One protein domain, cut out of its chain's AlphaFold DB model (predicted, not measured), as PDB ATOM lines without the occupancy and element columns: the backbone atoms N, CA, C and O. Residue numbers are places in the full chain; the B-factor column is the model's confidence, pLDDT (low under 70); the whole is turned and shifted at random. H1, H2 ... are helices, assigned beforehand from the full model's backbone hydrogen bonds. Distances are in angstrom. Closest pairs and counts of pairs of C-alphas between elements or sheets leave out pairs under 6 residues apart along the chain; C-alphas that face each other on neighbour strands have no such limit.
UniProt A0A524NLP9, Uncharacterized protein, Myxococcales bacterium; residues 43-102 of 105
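This is residues 43 to 102 of the 105 residues of an uncharacterized protein of Myxococcales bacterium (UniProt A0A524NLP9). A long helix, H2, and a shorter one, H3, form a V-shaped helical hairpin, closest where H2 begins and H3 ends, and the short helix H1 packs crosswise on H3. A long loop, residues 52 to 64, leads from H1 to H2. The printed part has 60 residues, with three named helices in the order H1, H2, H3 and no named strand, and its class is all helix. It is compact, with a radius of gyration of the C-alphas of 10.4 A and spans of 28 by 21 by 21 A.

H1, residues 43 to 51, begins at C-alpha 43 (304.890, 374.724, 182.343) and is 11.8 A long. H2, residues 65 to 81, is 24.7 A long. H3, residues 88 to 100, is 18.5 A long and ends at C-alpha 100 (304.284, 364.549, 177.893).

H1 touches H3 at a steep tilt of 64 degrees, opposite ways; their closest C-alphas, of Tyr 47 and Ile 94, are 5.7 A apart. H1 and H2 are near each other. H2, with residues 65 to 72 alone, touches residues 95 to 100 of H3; the closest C-alphas, of Ala 65 and Ala 99, are 4.4 A apart. This hairpin runs opposite ways at a shallow tilt of 32 degrees, only just short of steep. Every O i to N i+4 pair is within hydrogen-bond range in H1 and H3, and 11 of 13 in H2.

The C-alphas farthest apart, of Gly 83 and Arg 100, are 28.4 A apart. The printed part has no cut; the link from H1 to H2 is long. No printed residue is under 70 in pLDDT.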
ATOM      1  N   SER A  43     305.702 375.275 183.439       97.31
ATOM      2  CA  SER A  43     304.890 374.724 182.343       97.31
ATOM      3  C   SER A  43     303.430 374.496 182.736       97.31
ATOM      4  O   SER A  43     302.541 374.776 181.932       97.31
ATOM      5  N   ALA A  44     303.185 373.971 183.940       98.06
ATOM      6  CA  ALA A  44     301.832 373.772 184.445       98.06
ATOM      7  C   ALA A  44     301.152 375.123 184.710       98.06
ATOM      8  O   ALA A  44     300.005 375.315 184.307       98.06
ATOM      9  N   ASP A  45     301.883 376.078 185.284       98.25
ATOM     10  CA  ASP A  45     301.381 377.428 185.546       98.25
ATOM     11  C   ASP A  45     301.029 378.152 184.244       98.25
ATOM     12  O   ASP A  45     299.918 378.664 184.111       98.25
ATOM     13  N   LEU A  46     301.907 378.100 183.233       98.44
ATOM     14  CA  LEU A  46     301.623 378.655 181.907       98.44
ATOM     15  C   LEU A  46     300.380 378.007 181.275       98.44
ATOM     16  O   LEU A  46     299.549 378.695 180.678       98.44
ATOM     17  N   TYR A  47     300.230 376.686 181.397       98.56
ATOM     18  CA  TYR A  47     299.048 375.990 180.895       98.56
ATOM     19  C   TYR A  47     297.766 376.482 181.580       98.56
ATOM     20  O   TYR A  47     296.786 376.797 180.898       98.56
ATOM     21  N   VAL A  48     297.774 376.602 182.908       98.06
ATOM     22  CA  VAL A  48     296.631 377.107 183.680       98.06
ATOM     23  C   VAL A  48     296.337 378.566 183.343       98.06
ATOM     24  O   VAL A  48     295.181 378.910 183.111       98.06
ATOM     25  N   GLU A  49     297.355 379.414 183.246       97.88
ATOM     26  CA  GLU A  49     297.196 380.833 182.927       97.88
ATOM     27  C   GLU A  49     296.555 381.028 181.545       97.88
ATOM     28  O   GLU A  49     295.588 381.779 181.392       97.88
ATOM     29  N   ARG A  50     297.062 380.328 180.522       98.12
ATOM     30  CA  ARG A  50     296.600 380.512 179.138       98.12
ATOM     31  C   ARG A  50     295.306 379.759 178.825       98.12
ATOM     32  O   ARG A  50     294.519 380.239 178.011       98.12
ATOM     33  N   CYS A  51     295.071 378.593 179.430       97.81
ATOM     34  CA  CYS A  51     293.923 377.729 179.112       97.81
ATOM     35  C   CYS A  51     292.830 377.706 180.194       97.81
ATOM     36  O   CYS A  51     291.730 377.225 179.920       97.81
ATOM     37  N   GLY A  52     293.101 378.237 181.388       96.06
ATOM     38  CA  GLY A  52     292.168 378.324 182.516       96.06
ATOM     39  C   GLY A  52     291.318 379.602 182.559       96.06
ATOM     40  O   GLY A  52     290.432 379.732 183.399       96.06
ATOM     41  N   GLY A  53     291.562 380.562 181.659       92.31
ATOM     42  CA  GLY A  53     290.921 381.883 181.707       92.31
ATOM     43  C   GLY A  53     289.432 381.919 181.333       92.31
ATOM     44  O   GLY A  53     288.755 382.904 181.613       92.31
ATOM     45  N   CYS A  54     288.900 380.877 180.682       94.75
ATOM     46  CA  CYS A  54     287.481 380.808 180.282       94.75
ATOM     47  C   CYS A  54     286.694 379.690 180.983       94.75
ATOM     48  O   CYS A  54     285.478 379.781 181.124       94.75
ATOM     49  N   HIS A  55     287.376 378.626 181.382       95.38
ATOM     50  CA  HIS A  55     286.862 377.479 182.124       95.38
ATOM     51  C   HIS A  55     288.049 376.854 182.859       95.38
ATOM     52  O   HIS A  55     289.192 377.175 182.543       95.38
ATOM     53  N   ALA A  56     287.810 375.924 183.782       94.31
ATOM     54  CA  ALA A  56     288.904 375.182 184.405       94.31
ATOM     55  C   ALA A  56     289.801 374.527 183.337       94.31
ATOM     56  O   ALA A  56     289.296 373.971 182.357       94.31
ATOM     57  N   ALA A  57     291.121 374.603 183.515       96.62
ATOM     58  CA  ALA A  57     292.060 373.937 182.624       96.62
ATOM     59  C   ALA A  57     291.820 372.419 182.682       96.62
ATOM     60  O   ALA A  57     291.726 371.827 183.759       96.62
ATOM     61  N   TYR A  58     291.649 371.799 181.518       96.75
ATOM     62  CA  TYR A  58     291.309 370.385 181.430       96.75
ATOM     63  C   TYR A  58     292.501 369.509 181.822       96.75
ATOM     64  O   TYR A  58     293.650 369.816 181.525       96.75
ATOM     65  N   HIS A  59     292.239 368.373 182.463       97.06
ATOM     66  CA  HIS A  59     293.318 367.484 182.868       97.06
ATOM     67  C   HIS A  59     294.005 366.859 181.631       97.06
ATOM     68  O   HIS A  59     293.300 366.291 180.789       97.06
ATOM     69  N   PRO A  60     295.349 366.886 181.507       97.81
ATOM     70  CA  PRO A  60     296.065 366.385 180.326       97.81
ATOM     71  C   PRO A  60     295.762 364.922 179.967       97.81
ATOM     72  O   PRO A  60     295.772 364.553 178.796       97.81
ATOM     73  N   GLN A  61     295.389 364.097 180.948       97.31
ATOM     74  CA  GLN A  61     295.002 362.695 180.722       97.31
ATOM     75  C   GLN A  61     293.687 362.509 179.938       97.31
ATOM     76  O   GLN A  61     293.384 361.391 179.537       97.31
ATOM     77  N   PHE A  62     292.892 363.562 179.707       96.81
ATOM     78  CA  PHE A  62     291.612 363.441 178.996       96.81
ATOM     79  C   PHE A  62     291.745 363.189 177.496       96.81
ATOM     80  O   PHE A  62     290.801 362.689 176.890       96.81
ATOM     81  N   LEU A  63     292.873 363.554 176.886       98.12
ATOM     82  CA  LEU A  63     293.098 363.386 175.454       98.12
ATOM     83  C   LEU A  63     294.507 362.845 175.197       98.12
ATOM     84  O   LEU A  63     295.440 363.092 175.965       98.12
ATOM     85  N   THR A  64     294.676 362.154 174.072       98.56
ATOM     86  CA  THR A  64     296.008 361.800 173.562       98.56
ATOM     87  C   THR A  64     296.759 363.045 173.084       98.56
ATOM     88  O   THR A  64     296.151 364.059 172.730       98.56
ATOM     89  N   ALA A  65     298.090 362.972 172.981       98.38
ATOM     90  CA  ALA A  65     298.912 364.093 172.507       98.38
ATOM     91  C   ALA A  65     298.454 364.640 171.136       98.38
ATOM     92  O   ALA A  65     298.420 365.850 170.908       98.38
ATOM     93  N   ARG A  66     298.027 363.750 170.228       98.12
ATOM     94  CA  ARG A  66     297.501 364.123 168.904       98.12
ATOM     95  C   ARG A  66     296.181 364.884 169.002       98.12
ATOM     96  O   ARG A  66     295.982 365.874 168.302       98.12
ATOM     97  N   MET A  67     295.287 364.426 169.873       98.50
ATOM     98  CA  MET A  67     294.003 365.080 170.118       98.50
ATOM     99  C   MET A  67     294.196 366.443 170.792       98.50
ATOM    100  O   MET A  67     293.516 367.397 170.418       98.50
ATOM    101  N   TRP A  68     295.167 366.578 171.701       98.50
ATOM    102  CA  TRP A  68     295.548 367.873 172.271       98.50
ATOM    103  C   TRP A  68     296.046 368.856 171.218       98.50
ATOM    104  O   TRP A  68     295.605 370.003 171.217       98.50
ATOM    105  N   ALA A  69     296.890 368.418 170.281       98.44
ATOM    106  CA  ALA A  69     297.342 369.276 169.187       98.44
ATOM    107  C   ALA A  69     296.167 369.829 168.358       98.44
ATOM    108  O   ALA A  69     296.129 371.025 168.053       98.44
ATOM    109  N   ALA A  70     295.175 368.984 168.057       98.50
ATOM    110  CA  ALA A  70     293.952 369.407 167.379       98.50
ATOM    111  C   ALA A  70     293.100 370.358 168.245       98.50
ATOM    112  O   ALA A  70     292.603 371.373 167.751       98.50
ATOM    113  N   MET A  71     292.954 370.063 169.542       98.38
ATOM    114  CA  MET A  71     292.154 370.867 170.469       98.38
ATOM    115  C   MET A  71     292.743 372.263 170.681       98.38
ATOM    116  O   MET A  71     292.010 373.248 170.605       98.38
ATOM    117  N   VAL A  72     294.059 372.362 170.889       98.38
ATOM    118  CA  VAL A  72     294.758 373.647 171.018       98.38
ATOM    119  C   VAL A  72     294.566 374.467 169.748       98.38
ATOM    120  O   VAL A  72     294.128 375.609 169.842       98.38
ATOM    121  N   GLY A  73     294.756 373.875 168.562       98.25
ATOM    122  CA  GLY A  73     294.517 374.576 167.294       98.25
ATOM    123  C   GLY A  73     293.085 375.111 167.159       98.25
ATOM    124  O   GLY A  73     292.877 376.241 166.714       98.25
ATOM    125  N   ARG A  74     292.079 374.348 167.609       98.00
ATOM    126  CA  ARG A  74     290.683 374.818 167.654       98.00
ATOM    127  C   ARG A  74     290.498 375.969 168.646       98.00
ATOM    128  O   ARG A  74     289.821 376.946 168.326       98.00
ATOM    129  N   MET A  75     291.064 375.858 169.847       98.06
ATOM    130  CA  MET A  75     290.923 376.874 170.894       98.06
ATOM    131  C   MET A  75     291.647 378.170 170.557       98.06
ATOM    132  O   MET A  75     291.115 379.231 170.860       98.06
ATOM    133  N   GLU A  76     292.767 378.123 169.837       97.62
ATOM    134  CA  GLU A  76     293.462 379.321 169.355       97.62
ATOM    135  C   GLU A  76     292.549 380.236 168.523       97.62
ATOM    136  O   GLU A  76     292.631 381.459 168.634       97.62
ATOM    137  N   ILE A  77     291.632 379.669 167.728       97.75
ATOM    138  CA  ILE A  77     290.644 380.445 166.961       97.75
ATOM    139  C   ILE A  77     289.698 381.189 167.913       97.75
ATOM    140  O   ILE A  77     289.443 382.382 167.737       97.75
ATOM    141  N   THR A  78     289.195 380.502 168.940       97.19
ATOM    142  CA  THR A  78     288.321 381.091 169.967       97.19
ATOM    143  C   THR A  78     289.049 382.151 170.792       97.19
ATOM    144  O   THR A  78     288.516 383.237 171.011       97.19
ATOM    145  N   MET A  79     290.279 381.862 171.212       97.56
ATOM    146  CA  MET A  79     291.137 382.755 171.985       97.56
ATOM    147  C   MET A  79     291.422 384.051 171.221       97.56
ATOM    148  O   MET A  79     291.248 385.139 171.770       97.56
ATOM    149  N   LYS A  80     291.741 383.957 169.923       97.56
ATOM    150  CA  LYS A  80     291.893 385.126 169.040       97.56
ATOM    151  C   LYS A  80     290.615 385.964 168.979       97.56
ATOM    152  O   LYS A  80     290.680 387.178 169.142       97.56
ATOM    153  N   ARG A  81     289.447 385.331 168.812       97.50
ATOM    154  CA  ARG A  81     288.142 386.029 168.799       97.50
ATOM    155  C   ARG A  81     287.813 386.717 170.125       97.50
ATOM    156  O   ARG A  81     287.075 387.695 170.121       97.50
ATOM    157  N   ARG A  82     288.355 386.226 171.241       95.94
ATOM    158  CA  ARG A  82     288.204 386.810 172.584       95.94
ATOM    159  C   ARG A  82     289.304 387.814 172.950       95.94
ATOM    160  O   ARG A  82     289.362 388.230 174.102       95.94
ATOM    161  N   GLY A  83     290.179 388.187 172.013       96.88
ATOM    162  CA  GLY A  83     291.264 389.139 172.269       96.88
ATOM    163  C   GLY A  83     292.389 388.589 173.153       96.88
ATOM    164  O   GLY A  83     293.150 389.361 173.719       96.88
ATOM    165  N   GLN A  84     292.512 387.264 173.270       96.00
ATOM    166  CA  GLN A  84     293.541 386.593 174.072       96.00
ATOM    167  C   GLN A  84     294.415 385.686 173.190       96.00
ATOM    168  O   GLN A  84     294.468 384.482 173.428       96.00
ATOM    169  N   PRO A  85     295.074 386.200 172.134       96.44
ATOM    170  CA  PRO A  85     295.846 385.360 171.221       96.44
ATOM    171  C   PRO A  85     296.945 384.587 171.963       96.44
ATOM    172  O   PRO A  85     297.575 385.100 172.886       96.44
ATOM    173  N   LEU A  86     297.178 383.340 171.555       97.00
ATOM    174  CA  LEU A  86     298.282 382.538 172.069       97.00
ATOM    175  C   LEU A  86     299.555 382.856 171.280       97.00
ATOM    176  O   LEU A  86     299.527 382.853 170.046       97.00
ATOM    177  N   SER A  87     300.655 383.159 171.975       97.94
ATOM    178  CA  SER A  87     301.936 383.394 171.308       97.94
ATOM    179  C   SER A  87     302.504 382.073 170.759       97.94
ATOM    180  O   SER A  87     302.214 381.006 171.310       97.94
ATOM    181  N   PRO A  88     303.333 382.092 169.697       98.19
ATOM    182  CA  PRO A  88     303.959 380.872 169.185       98.19
ATOM    183  C   PRO A  88     304.808 380.132 170.232       98.19
ATOM    184  O   PRO A  88     304.810 378.902 170.257       98.19
ATOM    185  N   ALA A  89     305.490 380.875 171.111       98.25
ATOM    186  CA  ALA A  89     306.302 380.311 172.186       98.25
ATOM    187  C   ALA A  89     305.432 379.619 173.247       98.25
ATOM    188  O   ALA A  89     305.702 378.469 173.602       98.25
ATOM    189  N   ASP A  90     304.348 380.264 173.693       98.38
ATOM    190  CA  ASP A  90     303.425 379.657 174.662       98.38
ATOM    191  C   ASP A  90     302.758 378.422 174.071       98.38
ATOM    192  O   ASP A  90     302.664 377.386 174.723       98.38
ATOM    193  N   ARG A  91     302.344 378.501 172.801       98.44
ATOM    194  CA  ARG A  91     301.759 377.374 172.074       98.44
ATOM    195  C   ARG A  91     302.685 376.162 172.091       98.44
ATOM    196  O   ARG A  91     302.227 375.048 172.337       98.44
ATOM    197  N   GLN A  92     303.972 376.362 171.822       98.50
ATOM    198  CA  GLN A  92     304.953 375.281 171.839       98.50
ATOM    199  C   GLN A  92     305.103 374.680 173.242       98.50
ATOM    200  O   GLN A  92     305.067 373.456 173.379       98.50
ATOM    201  N   GLN A  93     305.231 375.517 174.273       98.56
ATOM    202  CA  GLN A  93     305.380 375.059 175.657       98.56
ATOM    203  C   GLN A  93     304.143 374.302 176.152       98.56
ATOM    204  O   GLN A  93     304.271 373.220 176.727       98.56
ATOM    205  N   ILE A  94     302.948 374.812 175.853       98.69
ATOM    206  CA  ILE A  94     301.672 374.178 176.203       98.69
ATOM    207  C   ILE A  94     301.525 372.834 175.494       98.69
ATOM    208  O   ILE A  94     301.168 371.846 176.130       98.69
ATOM    209  N   LEU A  95     301.838 372.750 174.197       98.75
ATOM    210  CA  LEU A  95     301.779 371.476 173.478       98.75
ATOM    211  C   LEU A  95     302.797 370.465 174.010       98.75
ATOM    212  O   LEU A  95     302.466 369.288 174.121       98.75
ATOM    213  N   ALA A  96     304.000 370.907 174.383       98.69
ATOM    214  CA  ALA A  96     304.991 370.040 175.011       98.69
ATOM    215  C   ALA A  96     304.526 369.538 176.389       98.69
ATOM    216  O   ALA A  96     304.755 368.375 176.722       98.69
ATOM    217  N   TYR A  97     303.869 370.389 177.183       98.75
ATOM    218  CA  TYR A  97     303.286 370.023 178.478       98.75
ATOM    219  C   TYR A  97     302.144 369.027 178.335       98.75
ATOM    220  O   TYR A  97     302.149 367.980 178.983       98.75
ATOM    221  N   LEU A  98     301.209 369.308 177.434       98.69
ATOM    222  CA  LEU A  98     300.080 368.427 177.175       98.69
ATOM    223  C   LEU A  98     300.534 367.086 176.602       98.69
ATOM    224  O   LEU A  98     300.004 366.062 177.007       98.69
ATOM    225  N   ALA A  99     301.518 367.066 175.699       98.50
ATOM    226  CA  ALA A  99     301.982 365.834 175.069       98.50
ATOM    227  C   ALA A  99     302.672 364.883 176.054       98.50
ATOM    228  O   ALA A  99     302.375 363.690 176.040       98.50
ATOM    229  N   ARG A 100     303.564 365.391 176.917       98.44
ATOM    230  CA  ARG A 100     304.284 364.549 177.893       98.44
ATOM    231  C   ARG A 100     303.391 364.038 179.027       98.44
ATOM    232  O   ARG A 100     303.693 363.008 179.615       98.44
ATOM    233  N   ASN A 101     302.282 364.731 179.285       98.44
ATOM    234  CA  ASN A 101     301.300 364.387 180.312       98.44
ATOM    235  C   ASN A 101     299.994 363.802 179.745       98.44
ATOM    236  O   ASN A 101     299.018 363.644 180.484       98.44
ATOM    237  N   ALA A 102     299.951 363.519 178.441       98.38
ATOM    238  CA  ALA A 102     298.747 363.085 177.746       98.38
ATOM    239  C   ALA A 102     298.266 361.706 178.209       98.38
ATOM    240  O   ALA A 102     299.045 360.862 178.661       98.38
TER     241      ALA A 102